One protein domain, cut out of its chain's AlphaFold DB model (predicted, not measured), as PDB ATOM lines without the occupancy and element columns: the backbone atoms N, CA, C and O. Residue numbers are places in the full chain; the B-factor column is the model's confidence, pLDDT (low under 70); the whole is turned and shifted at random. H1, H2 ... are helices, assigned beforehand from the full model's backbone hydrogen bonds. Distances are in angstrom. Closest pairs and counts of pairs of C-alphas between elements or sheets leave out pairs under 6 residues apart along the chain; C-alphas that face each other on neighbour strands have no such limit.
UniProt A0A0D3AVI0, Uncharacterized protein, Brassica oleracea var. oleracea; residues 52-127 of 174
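What this domain is: This is residues 52 to 127 of the 174 residues of an uncharacterized protein of Brassica oleracea var. oleracea (UniProt A0A0D3AVI0). Two long helices, H2 and H3, cross as an X and make the core, while H1 leads away from the beginning of H2 as a long arm whose residues 52 to 60 stick out free. Two small helices, H4 and H5, lie loosely beside the corner where H1 meets H2, with few contacts to the rest. The printed part has 76 residues, with five named helices in the order H1, H2, H3, H4, H5 and no named strand; its class is all helix. It is only just compact, close to loose, with a radius of gyration of the C-alphas of 13.6 A, and its elongated outline spans 46 by 27 by 18 A, the arm adding to the length.

How they stand to each other: H2, residues 68 to 83, touches H3, residues 90 to 105, with 21 pairs of C-alphas within 8 A. The closest C-alphas are those of Tyr 77 and Ala 97, 4.6 A apart. The two run opposite ways at a steep tilt of 57 degrees. H1, residues 52 to 66, is close to H2 but not clearly touching, the closest C-alphas being those of Thr 64 and Val 70, 7.2 A apart. H1 and H2 run the same way at a steep tilt of 44 degrees. H4, residues 112 to 118, is about perpendicular to H2, at 86 degrees. These two are close but not clearly touching, with the closest C-alphas, those of Val 70 and Trp 115, 7.6 A apart. H1 and H4 are near each other, with 5 pairs of C-alphas within 10 A. H5, residues 122 to 125, is close to H1 but not clearly touching, the closest C-alphas being those of Asn 65 and Trp 124, 6.7 A apart. H4 and H5 are also close but not clearly touching, at 7.1 A between the C-alphas of Leu 118 and Trp 124, their closest. H3 is apart from H1, H4 and H5, and H2 is apart from H5. In H1, H2, H3 and H4 every O i to N i+4 pair is within hydrogen-bond range; H5 is too short for such a pair.

Where its parts are: H2 is 22.9 A long from first to last C-alpha and begins at C-alpha 68, (94.553, 112.718, 149.758). H3 is 22.0 A long and H1 21.0 A; H1 begins at C-alpha 52, (92.159, 88.951, 158.776). H4 is 10.0 A long and H5 5.3 A, the latter ending at C-alpha 125, (108.439, 109.990, 149.343).

The domain as a whole: The two C-alphas farthest apart are those of Lys 52 and Ser 86, at 47.7 A. Without residues 52 to 60 the body spans 34 by 27 by 17 A. The printed part has no cut and no long link; the links H1 to H2 and H4 to H5 are tight, the other two short. The mean pLDDT of the printed part is 86.7, and residue 122 and residues 124 to 127 are under 70.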
ATOM      1  N   LYS A  52      93.149  87.870 158.877       89.31
ATOM      2  CA  LYS A  52      92.159  88.951 158.776       89.31
ATOM      3  C   LYS A  52      92.703  90.261 159.334       89.31
ATOM      4  O   LYS A  52      92.513  91.302 158.715       89.31
ATOM      5  N   GLU A  53      93.375  90.205 160.478       89.69
ATOM      6  CA  GLU A  53      94.026  91.372 161.070       89.69
ATOM      7  C   GLU A  53      95.183  91.851 160.192       89.69
ATOM      8  O   GLU A  53      95.298  93.052 159.976       89.69
ATOM      9  N   ASP A  54      95.957  90.940 159.594       87.44
ATOM     10  CA  ASP A  54      97.013  91.297 158.638       87.44
ATOM     11  C   ASP A  54      96.441  92.046 157.429       87.44
ATOM     12  O   ASP A  54      96.957  93.090 157.039       87.44
ATOM     13  N   ILE A  55      95.335  91.562 156.850       87.56
ATOM     14  CA  ILE A  55      94.654  92.238 155.735       87.56
ATOM     15  C   ILE A  55      94.178  93.633 156.153       87.56
ATOM     16  O   ILE A  55      94.358  94.589 155.396       87.56
ATOM     17  N   VAL A  56      93.587  93.769 157.345       87.75
ATOM     18  CA  VAL A  56      93.141  95.067 157.874       87.75
ATOM     19  C   VAL A  56      94.330  96.002 158.088       87.75
ATOM     20  O   VAL A  56      94.259  97.158 157.679       87.75
ATOM     21  N   LEU A  57      95.436  95.513 158.650       85.00
ATOM     22  CA  LEU A  57      96.642  96.297 158.907       85.00
ATOM     23  C   LEU A  57      97.310  96.754 157.605       85.00
ATOM     24  O   LEU A  57      97.612  97.936 157.452       85.00
ATOM     25  N   ILE A  58      97.475  95.848 156.638       83.00
ATOM     26  CA  ILE A  58      98.010  96.159 155.306       83.00
ATOM     27  C   ILE A  58      97.106  97.174 154.597       83.00
ATOM     28  O   ILE A  58      97.604  98.124 153.998       83.00
ATOM     29  N   SER A  59      95.783  97.009 154.679       81.25
ATOM     30  CA  SER A  59      94.827  97.927 154.050       81.25
ATOM     31  C   SER A  59      94.834  99.301 154.711       81.25
ATOM     32  O   SER A  59      94.844 100.306 154.009       81.25
ATOM     33  N   ALA A  60      94.871  99.360 156.043       81.69
ATOM     34  CA  ALA A  60      94.977 100.609 156.790       81.69
ATOM     35  C   ALA A  60      96.272 101.347 156.430       81.69
ATOM     36  O   ALA A  60      96.219 102.529 156.105       81.69
ATOM     37  N   TRP A  61      97.400 100.631 156.378       76.56
ATOM     38  CA  TRP A  61      98.689 101.189 155.970       76.56
ATOM     39  C   TRP A  61      98.682 101.671 154.510       76.56
ATOM     40  O   TRP A  61      99.150 102.763 154.206       76.56
ATOM     41  N   LEU A  62      98.100 100.909 153.578       75.56
ATOM     42  CA  LEU A  62      97.960 101.345 152.183       75.56
ATOM     43  C   LEU A  62      97.016 102.542 152.030       75.56
ATOM     44  O   LEU A  62      97.261 103.390 151.169       75.56
ATOM     45  N   ASN A  63      95.965 102.619 152.846       74.19
ATOM     46  CA  ASN A  63      95.032 103.739 152.847       74.19
ATOM     47  C   ASN A  63      95.689 105.006 153.384       74.19
ATOM     48  O   ASN A  63      95.572 106.035 152.733       74.19
ATOM     49  N   THR A  64      96.451 104.941 154.481       72.12
ATOM     50  CA  THR A  64      97.194 106.112 154.980       72.12
ATOM     51  C   THR A  64      98.190 106.647 153.948       72.12
ATOM     52  O   THR A  64      98.367 107.855 153.847       72.12
ATOM     53  N   ASN A  65      98.780 105.778 153.117       70.25
ATOM     54  CA  ASN A  65      99.761 106.171 152.086       70.25
ATOM     55  C   ASN A  65      99.140 106.840 150.861       70.25
ATOM     56  O   ASN A  65      99.846 107.453 150.059       70.25
ATOM     57  N   LYS A  66      97.845 106.614 150.648       74.12
ATOM     58  CA  LYS A  66      97.086 107.089 149.486       74.12
ATOM     59  C   LYS A  66      96.032 108.113 149.876       74.12
ATOM     60  O   LYS A  66      95.283 108.563 149.009       74.12
ATOM     61  N   ASP A  67      95.944 108.449 151.159       82.00
ATOM     62  CA  ASP A  67      94.956 109.387 151.642       82.00
ATOM     63  C   ASP A  67      95.272 110.775 151.064       82.00
ATOM     64  O   ASP A  67      96.365 111.310 151.302       82.00
ATOM     65  N   PRO A  68      94.346 111.385 150.302       83.50
ATOM     66  CA  PRO A  68      94.553 112.718 149.758       83.50
ATOM     67  C   PRO A  68      94.849 113.753 150.847       83.50
ATOM     68  O   PRO A  68      95.513 114.746 150.557       83.50
ATOM     69  N   ILE A  69      94.398 113.547 152.090       87.69
ATOM     70  CA  ILE A  69      94.692 114.460 153.195       87.69
ATOM     71  C   ILE A  69      96.176 114.453 153.569       87.69
ATOM     72  O   ILE A  69      96.734 115.507 153.869       87.69
ATOM     73  N   VAL A  70      96.835 113.293 153.482       87.25
ATOM     74  CA  VAL A  70      98.265 113.147 153.766       87.25
ATOM     75  C   VAL A  70      99.082 113.801 152.656       87.25
ATOM     76  O   VAL A  70      99.986 114.576 152.954       87.25
ATOM     77  N   CYS A  71      98.718 113.590 151.386       87.00
ATOM     78  CA  CYS A  71      99.381 114.254 150.259       87.00
ATOM     79  C   CYS A  71      99.247 115.785 150.327       87.00
ATOM     80  O   CYS A  71     100.218 116.505 150.104       87.00
ATOM     81  N   LYS A  72      98.062 116.295 150.685       90.25
ATOM     82  CA  LYS A  72      97.839 117.736 150.883       90.25
ATOM     83  C   LYS A  72      98.687 118.293 152.026       90.25
ATOM     84  O   LYS A  72      99.307 119.339 151.859       90.25
ATOM     85  N   PHE A  73      98.752 117.583 153.154       92.12
ATOM     86  CA  PHE A  73      99.587 117.984 154.287       92.12
ATOM     87  C   PHE A  73     101.081 117.975 153.937       92.12
ATOM     88  O   PHE A  73     101.800 118.876 154.355       92.12
ATOM     89  N   VAL A  74     101.546 117.022 153.120       90.62
ATOM     90  CA  VAL A  74     102.923 117.024 152.588       90.62
ATOM     91  C   VAL A  74     103.206 118.307 151.809       90.62
ATOM     92  O   VAL A  74     104.225 118.937 152.067       90.62
ATOM     93  N   GLY A  75     102.293 118.747 150.938       91.19
ATOM     94  CA  GLY A  75     102.441 120.020 150.223       91.19
ATOM     95  C   GLY A  75     102.523 121.231 151.162       91.19
ATOM     96  O   GLY A  75     103.400 122.081 151.008       91.19
ATOM     97  N   SER A  76     101.669 121.288 152.191       93.50
ATOM     98  CA  SER A  76     101.734 122.337 153.223       93.50
ATOM     99  C   SER A  76     103.048 122.292 154.016       93.50
ATOM    100  O   SER A  76     103.632 123.333 154.313       93.50
ATOM    101  N   TYR A  77     103.554 121.095 154.323       93.12
ATOM    102  CA  TYR A  77     104.833 120.907 155.006       93.12
ATOM    103  C   TYR A  77     106.031 121.307 154.138       93.12
ATOM    104  O   TYR A  77     106.969 121.919 154.637       93.12
ATOM    105  N   GLU A  78     106.006 121.024 152.836       92.50
ATOM    106  CA  GLU A  78     107.026 121.491 151.892       92.50
ATOM    107  C   GLU A  78     107.036 123.019 151.772       92.50
ATOM    108  O   GLU A  78     108.107 123.628 151.729       92.50
ATOM    109  N   ALA A  79     105.862 123.655 151.779       93.75
ATOM    110  CA  ALA A  79     105.758 125.109 151.822       93.75
ATOM    111  C   ALA A  79     106.348 125.683 153.123       93.75
ATOM    112  O   ALA A  79     107.114 126.646 153.069       93.75
ATOM    113  N   ALA A  80     106.061 125.056 154.270       94.69
ATOM    114  CA  ALA A  80     106.649 125.426 155.556       94.69
ATOM    115  C   ALA A  80     108.177 125.245 155.561       94.69
ATOM    116  O   ALA A  80     108.896 126.153 155.963       94.69
ATOM    117  N   LEU A  81     108.688 124.123 155.039       92.31
ATOM    118  CA  LEU A  81     110.126 123.881 154.882       92.31
ATOM    119  C   LEU A  81     110.798 124.915 153.979       92.31
ATOM    120  O   LEU A  81     111.928 125.318 154.230       92.31
ATOM    121  N   LYS A  82     110.119 125.355 152.919       91.19
ATOM    122  CA  LYS A  82     110.640 126.385 152.018       91.19
ATOM    123  C   LYS A  82     110.677 127.769 152.674       91.19
ATOM    124  O   LYS A  82     111.523 128.582 152.310       91.19
ATOM    125  N   ALA A  83     109.759 128.035 153.600       89.44
ATOM    126  CA  ALA A  83     109.716 129.264 154.385       89.44
ATOM    127  C   ALA A  83     110.635 129.229 155.621       89.44
ATOM    128  O   ALA A  83     110.899 130.284 156.195       89.44
ATOM    129  N   GLN A  84     111.117 128.043 156.011       90.88
ATOM    130  CA  GLN A  84     111.940 127.830 157.198       90.88
ATOM    131  C   GLN A  84     113.216 128.680 157.156       90.88
ATOM    132  O   GLN A  84     113.970 128.671 156.177       90.88
ATOM    133  N   ALA A  85     113.491 129.384 158.253       87.50
ATOM    134  CA  ALA A  85     114.734 130.121 158.430       87.50
ATOM    135  C   ALA A  85     115.815 129.248 159.094       87.50
ATOM    136  O   ALA A  85     115.536 128.294 159.822       87.50
ATOM    137  N   SER A  86     117.090 129.578 158.870       82.69
ATOM    138  CA  SER A  86     118.202 128.863 159.512       82.69
ATOM    139  C   SER A  86     118.103 128.953 161.042       82.69
ATOM    140  O   SER A  86     118.021 130.052 161.590       82.69
ATOM    141  N   GLY A  87     118.135 127.803 161.723       87.62
ATOM    142  CA  GLY A  87     118.029 127.697 163.185       87.62
ATOM    143  C   GLY A  87     116.631 127.358 163.719       87.62
ATOM    144  O   GLY A  87     116.470 127.219 164.927       87.62
ATOM    145  N   GLU A  88     115.638 127.205 162.848       86.94
ATOM    146  CA  GLU A  88     114.273 126.813 163.206       86.94
ATOM    147  C   GLU A  88     114.155 125.286 163.351       86.94
ATOM    148  O   GLU A  88     114.754 124.542 162.572       86.94
ATOM    149  N   ASN A  89     113.418 124.796 164.352       92.94
ATOM    150  CA  ASN A  89     113.358 123.362 164.645       92.94
ATOM    151  C   ASN A  89     112.181 122.669 163.938       92.94
ATOM    152  O   ASN A  89     111.188 123.291 163.568       92.94
ATOM    153  N   ASP A  90     112.268 121.345 163.801       91.19
ATOM    154  CA  ASP A  90     111.244 120.513 163.157       91.19
ATOM    155  C   ASP A  90     109.835 120.704 163.744       91.19
ATOM    156  O   ASP A  90     108.841 120.596 163.023       91.19
ATOM    157  N   ASN A  91     109.713 120.981 165.049       93.25
ATOM    158  CA  ASN A  91     108.402 121.253 165.645       93.25
ATOM    159  C   ASN A  91     107.819 122.599 165.202       93.25
ATOM    160  O   ASN A  91     106.602 122.687 165.044       93.25
ATOM    161  N   ASP A  92     108.659 123.605 164.969       94.56
ATOM    162  CA  ASP A  92     108.220 124.922 164.503       94.56
ATOM    163  C   ASP A  92     107.722 124.826 163.059       94.56
ATOM    164  O   ASP A  92     106.600 125.235 162.762       94.56
ATOM    165  N   VAL A  93     108.478 124.135 162.197       93.94
ATOM    166  CA  VAL A  93     108.053 123.834 160.820       93.94
ATOM    167  C   VAL A  93     106.725 123.083 160.811       93.94
ATOM    168  O   VAL A  93     105.837 123.399 160.023       93.94
ATOM    169  N   MET A  94     106.555 122.101 161.701       94.31
ATOM    170  CA  MET A  94     105.305 121.343 161.783       94.31
ATOM    171  C   MET A  94     104.125 122.190 162.239       94.31
ATOM    172  O   MET A  94     103.024 122.013 161.721       94.31
ATOM    173  N   LYS A  95     104.339 123.128 163.164       95.00
ATOM    174  CA  LYS A  95     103.301 124.081 163.558       95.00
ATOM    175  C   LYS A  95     102.887 124.950 162.368       95.00
ATOM    176  O   LYS A  95     101.704 125.015 162.057       95.00
ATOM    177  N   THR A  96     103.857 125.504 161.648       95.88
ATOM    178  CA  THR A  96     103.613 126.291 160.432       95.88
ATOM    179  C   THR A  96     102.883 125.474 159.361       95.88
ATOM    180  O   THR A  96     101.951 125.968 158.733       95.88
ATOM    181  N   ALA A  97     103.239 124.200 159.179       95.94
ATOM    182  CA  ALA A  97     102.558 123.309 158.241       95.94
ATOM    183  C   ALA A  97     101.080 123.084 158.608       95.94
ATOM    184  O   ALA A  97     100.225 123.099 157.723       95.94
ATOM    185  N   HIS A  98     100.765 122.915 159.899       95.88
ATOM    186  CA  HIS A  98      99.379 122.842 160.381       95.88
ATOM    187  C   HIS A  98      98.620 124.145 160.172       95.88
ATOM    188  O   HIS A  98      97.463 124.096 159.766       95.88
ATOM    189  N   ASP A  99      99.262 125.286 160.417       96.06
ATOM    190  CA  ASP A  99      98.645 126.598 160.232       96.06
ATOM    191  C   ASP A  99      98.299 126.832 158.749       96.06
ATOM    192  O   ASP A  99      97.173 127.220 158.434       96.06
ATOM    193  N   ILE A 100      99.217 126.498 157.829       95.69
ATOM    194  CA  ILE A 100      98.980 126.543 156.375       95.69
ATOM    195  C   ILE A 100      97.842 125.587 155.990       95.69
ATOM    196  O   ILE A 100      96.892 125.976 155.315       95.69
ATOM    197  N   PHE A 101      97.900 124.336 156.450       96.00
ATOM    198  CA  PHE A 101      96.897 123.328 156.119       96.00
ATOM    199  C   PHE A 101      95.496 123.716 156.617       96.00
ATOM    200  O   PHE A 101      94.507 123.588 155.894       96.00
ATOM    201  N   PHE A 102      95.395 124.211 157.850       96.25
ATOM    202  CA  PHE A 102      94.123 124.632 158.425       96.25
ATOM    203  C   PHE A 102      93.569 125.875 157.723       96.25
ATOM    204  O   PHE A 102      92.366 125.947 157.486       96.25
ATOM    205  N   ASN A 103      94.426 126.818 157.331       95.88
ATOM    206  CA  ASN A 103      94.016 127.976 156.545       95.88
ATOM    207  C   ASN A 103      93.381 127.562 155.206       95.88
ATOM    208  O   ASN A 103      92.288 128.027 154.878       95.88
ATOM    209  N   ASP A 104      94.029 126.648 154.483       94.19
ATOM    210  CA  ASP A 104      93.647 126.274 153.118       94.19
ATOM    211  C   ASP A 104      92.457 125.306 153.071       94.19
ATOM    212  O   ASP A 104      91.590 125.412 152.201       94.19
ATOM    213  N   TYR A 105      92.400 124.353 154.007       91.00
ATOM    214  CA  TYR A 105      91.418 123.265 153.984       91.00
ATOM    215  C   TYR A 105      90.382 123.335 155.105       91.00
ATOM    216  O   TYR A 105      89.408 122.588 155.050       91.00
ATOM    217  N   GLN A 106      90.569 124.192 156.118       92.12
ATOM    218  CA  GLN A 106      89.685 124.325 157.292       92.12
ATOM    219  C   GLN A 106      89.453 122.997 158.043       92.12
ATOM    220  O   GLN A 106      88.470 122.821 158.763       92.12
ATOM    221  N   VAL A 107      90.373 122.043 157.885       90.69
ATOM    222  CA  VAL A 107      90.357 120.729 158.534       90.69
ATOM    223  C   VAL A 107      91.624 120.595 159.363       90.69
ATOM    224  O   VAL A 107      92.692 121.052 158.966       90.69
ATOM    225  N   LYS A 108      91.520 119.957 160.531       91.25
ATOM    226  CA  LYS A 108      92.686 119.650 161.361       91.25
ATOM    227  C   LYS A 108      93.315 118.336 160.913       91.25
ATOM    228  O   LYS A 108      92.628 117.319 160.827       91.25
ATOM    229  N   PHE A 109      94.620 118.341 160.674       92.81
ATOM    230  CA  PHE A 109      95.349 117.120 160.354       92.81
ATOM    231  C   PHE A 109      95.527 116.259 161.616       92.81
ATOM    232  O   PHE A 109      96.089 116.707 162.614       92.81
ATOM    233  N   THR A 110      95.019 115.027 161.594       91.44
ATOM    234  CA  THR A 110      95.014 114.112 162.754       91.44
ATOM    235  C   THR A 110      96.080 113.019 162.671       91.44
ATOM    236  O   THR A 110      96.395 112.396 163.682       91.44
ATOM    237  N   LEU A 111      96.667 112.803 161.492       89.12
ATOM    238  CA  LEU A 111      97.646 111.744 161.222       89.12
ATOM    239  C   LEU A 111      99.101 112.208 161.389       89.12
ATOM    240  O   LEU A 111     100.012 111.596 160.840       89.12
ATOM    241  N   GLU A 112      99.338 113.275 162.152       89.75
ATOM    242  CA  GLU A 112     100.667 113.877 162.321       89.75
ATOM    243  C   GLU A 112     101.718 112.871 162.788       89.75
ATOM    244  O   GLU A 112     102.818 112.819 162.239       89.75
ATOM    245  N   HIS A 113     101.375 112.055 163.786       88.56
ATOM    246  CA  HIS A 113     102.340 111.148 164.393       88.56
ATOM    247  C   HIS A 113     102.754 110.038 163.425       88.56
ATOM    248  O   HIS A 113     103.942 109.863 163.163       88.56
ATOM    249  N   ALA A 114     101.767 109.388 162.801       86.88
ATOM    250  CA  ALA A 114     102.003 108.397 161.757       86.88
ATOM    251  C   ALA A 114     102.810 108.996 160.597       86.88
ATOM    252  O   ALA A 114     103.758 108.390 160.109       86.88
ATOM    253  N   TRP A 115     102.486 110.225 160.190       87.62
ATOM    254  CA  TRP A 115     103.215 110.906 159.131       87.62
ATOM    255  C   TRP A 115     104.682 111.184 159.497       87.62
ATOM    256  O   TRP A 115     105.567 110.930 158.683       87.62
ATOM    257  N   ARG A 116     104.975 111.644 160.722       89.56
ATOM    258  CA  ARG A 116     106.352 111.915 161.189       89.56
ATOM    259  C   ARG A 116     107.239 110.675 161.180       89.56
ATOM    260  O   ARG A 116     108.408 110.784 160.815       89.56
ATOM    261  N   GLU A 117     106.697 109.527 161.574       86.62
ATOM    262  CA  GLU A 117     107.439 108.261 161.602       86.62
ATOM    263  C   GLU A 117     107.779 107.763 160.197       86.62
ATOM    264  O   GLU A 117     108.848 107.204 159.960       86.62
ATOM    265  N   LEU A 118     106.881 107.998 159.247       84.31
ATOM    266  CA  LEU A 118     106.912 107.327 157.957       84.31
ATOM    267  C   LEU A 118     107.339 108.260 156.798       84.31
ATOM    268  O   LEU A 118     107.679 107.779 155.719       84.31
ATOM    269  N   ARG A 119     107.447 109.586 157.007       82.75
ATOM    270  CA  ARG A 119     107.884 110.586 155.993       82.75
ATOM    271  C   ARG A 119     109.270 110.333 155.386       82.75
ATOM    272  O   ARG A 119     109.581 110.831 154.302       82.75
ATOM    273  N   PHE A 120     110.130 109.609 156.099       82.25
ATOM    274  CA  PHE A 120     111.480 109.280 155.637       82.25
ATOM    275  C   PHE A 120     111.545 107.964 154.861       82.25
ATOM    276  O   PHE A 120     112.568 107.689 154.235       82.25
ATOM    277  N   ASP A 121     110.464 107.177 154.845       79.81
ATOM    278  CA  ASP A 121     110.413 105.941 154.076       79.81
ATOM    279  C   ASP A 121     110.427 106.252 152.570       79.81
ATOM    280  O   ASP A 121     109.638 107.043 152.041       79.81
ATOM    281  N   GLN A 122     111.351 105.616 151.855       67.62
ATOM    282  CA  GLN A 122     111.570 105.809 150.423       67.62
ATOM    283  C   GLN A 122     110.322 105.440 149.595       67.62
ATOM    284  O   GLN A 122     110.059 106.062 148.558       67.62
ATOM    285  N   LYS A 123     109.494 104.506 150.092       70.38
ATOM    286  CA  LYS A 123     108.203 104.153 149.480       70.38
ATOM    287  C   LYS A 123     107.169 105.275 149.597       70.38
ATOM    288  O   LYS A 123     106.301 105.379 148.737       70.38
ATOM    289  N   TRP A 124     107.257 106.117 150.625       66.06
ATOM    290  CA  TRP A 124     106.305 107.204 150.883       66.06
ATOM    291  C   TRP A 124     106.658 108.497 150.170       66.06
ATOM    292  O   TRP A 124     105.773 109.158 149.626       66.06
ATOM    293  N   ARG A 125     107.954 108.816 150.087       66.38
ATOM    294  CA  ARG A 125     108.439 109.990 149.343       66.38
ATOM    295  C   ARG A 125     108.031 109.951 147.868       66.38
ATOM    296  O   ARG A 125     107.732 110.985 147.288       66.38
ATOM    297  N   SER A 126     107.971 108.756 147.277       64.06
ATOM    298  CA  SER A 126     107.611 108.565 145.863       64.06
ATOM    299  C   SER A 126     106.098 108.603 145.601       64.06
ATOM    300  O   SER A 126     105.678 108.786 144.462       64.06
ATOM    301  N   ASN A 127     105.270 108.422 146.636       60.81
ATOM    302  CA  ASN A 127     103.822 108.250 146.493       60.81
ATOM    303  C   ASN A 127     103.034 109.563 146.657       60.81
ATOM    304  O   ASN A 127     101.880 109.633 146.244       60.81
TER     305      ASN A 127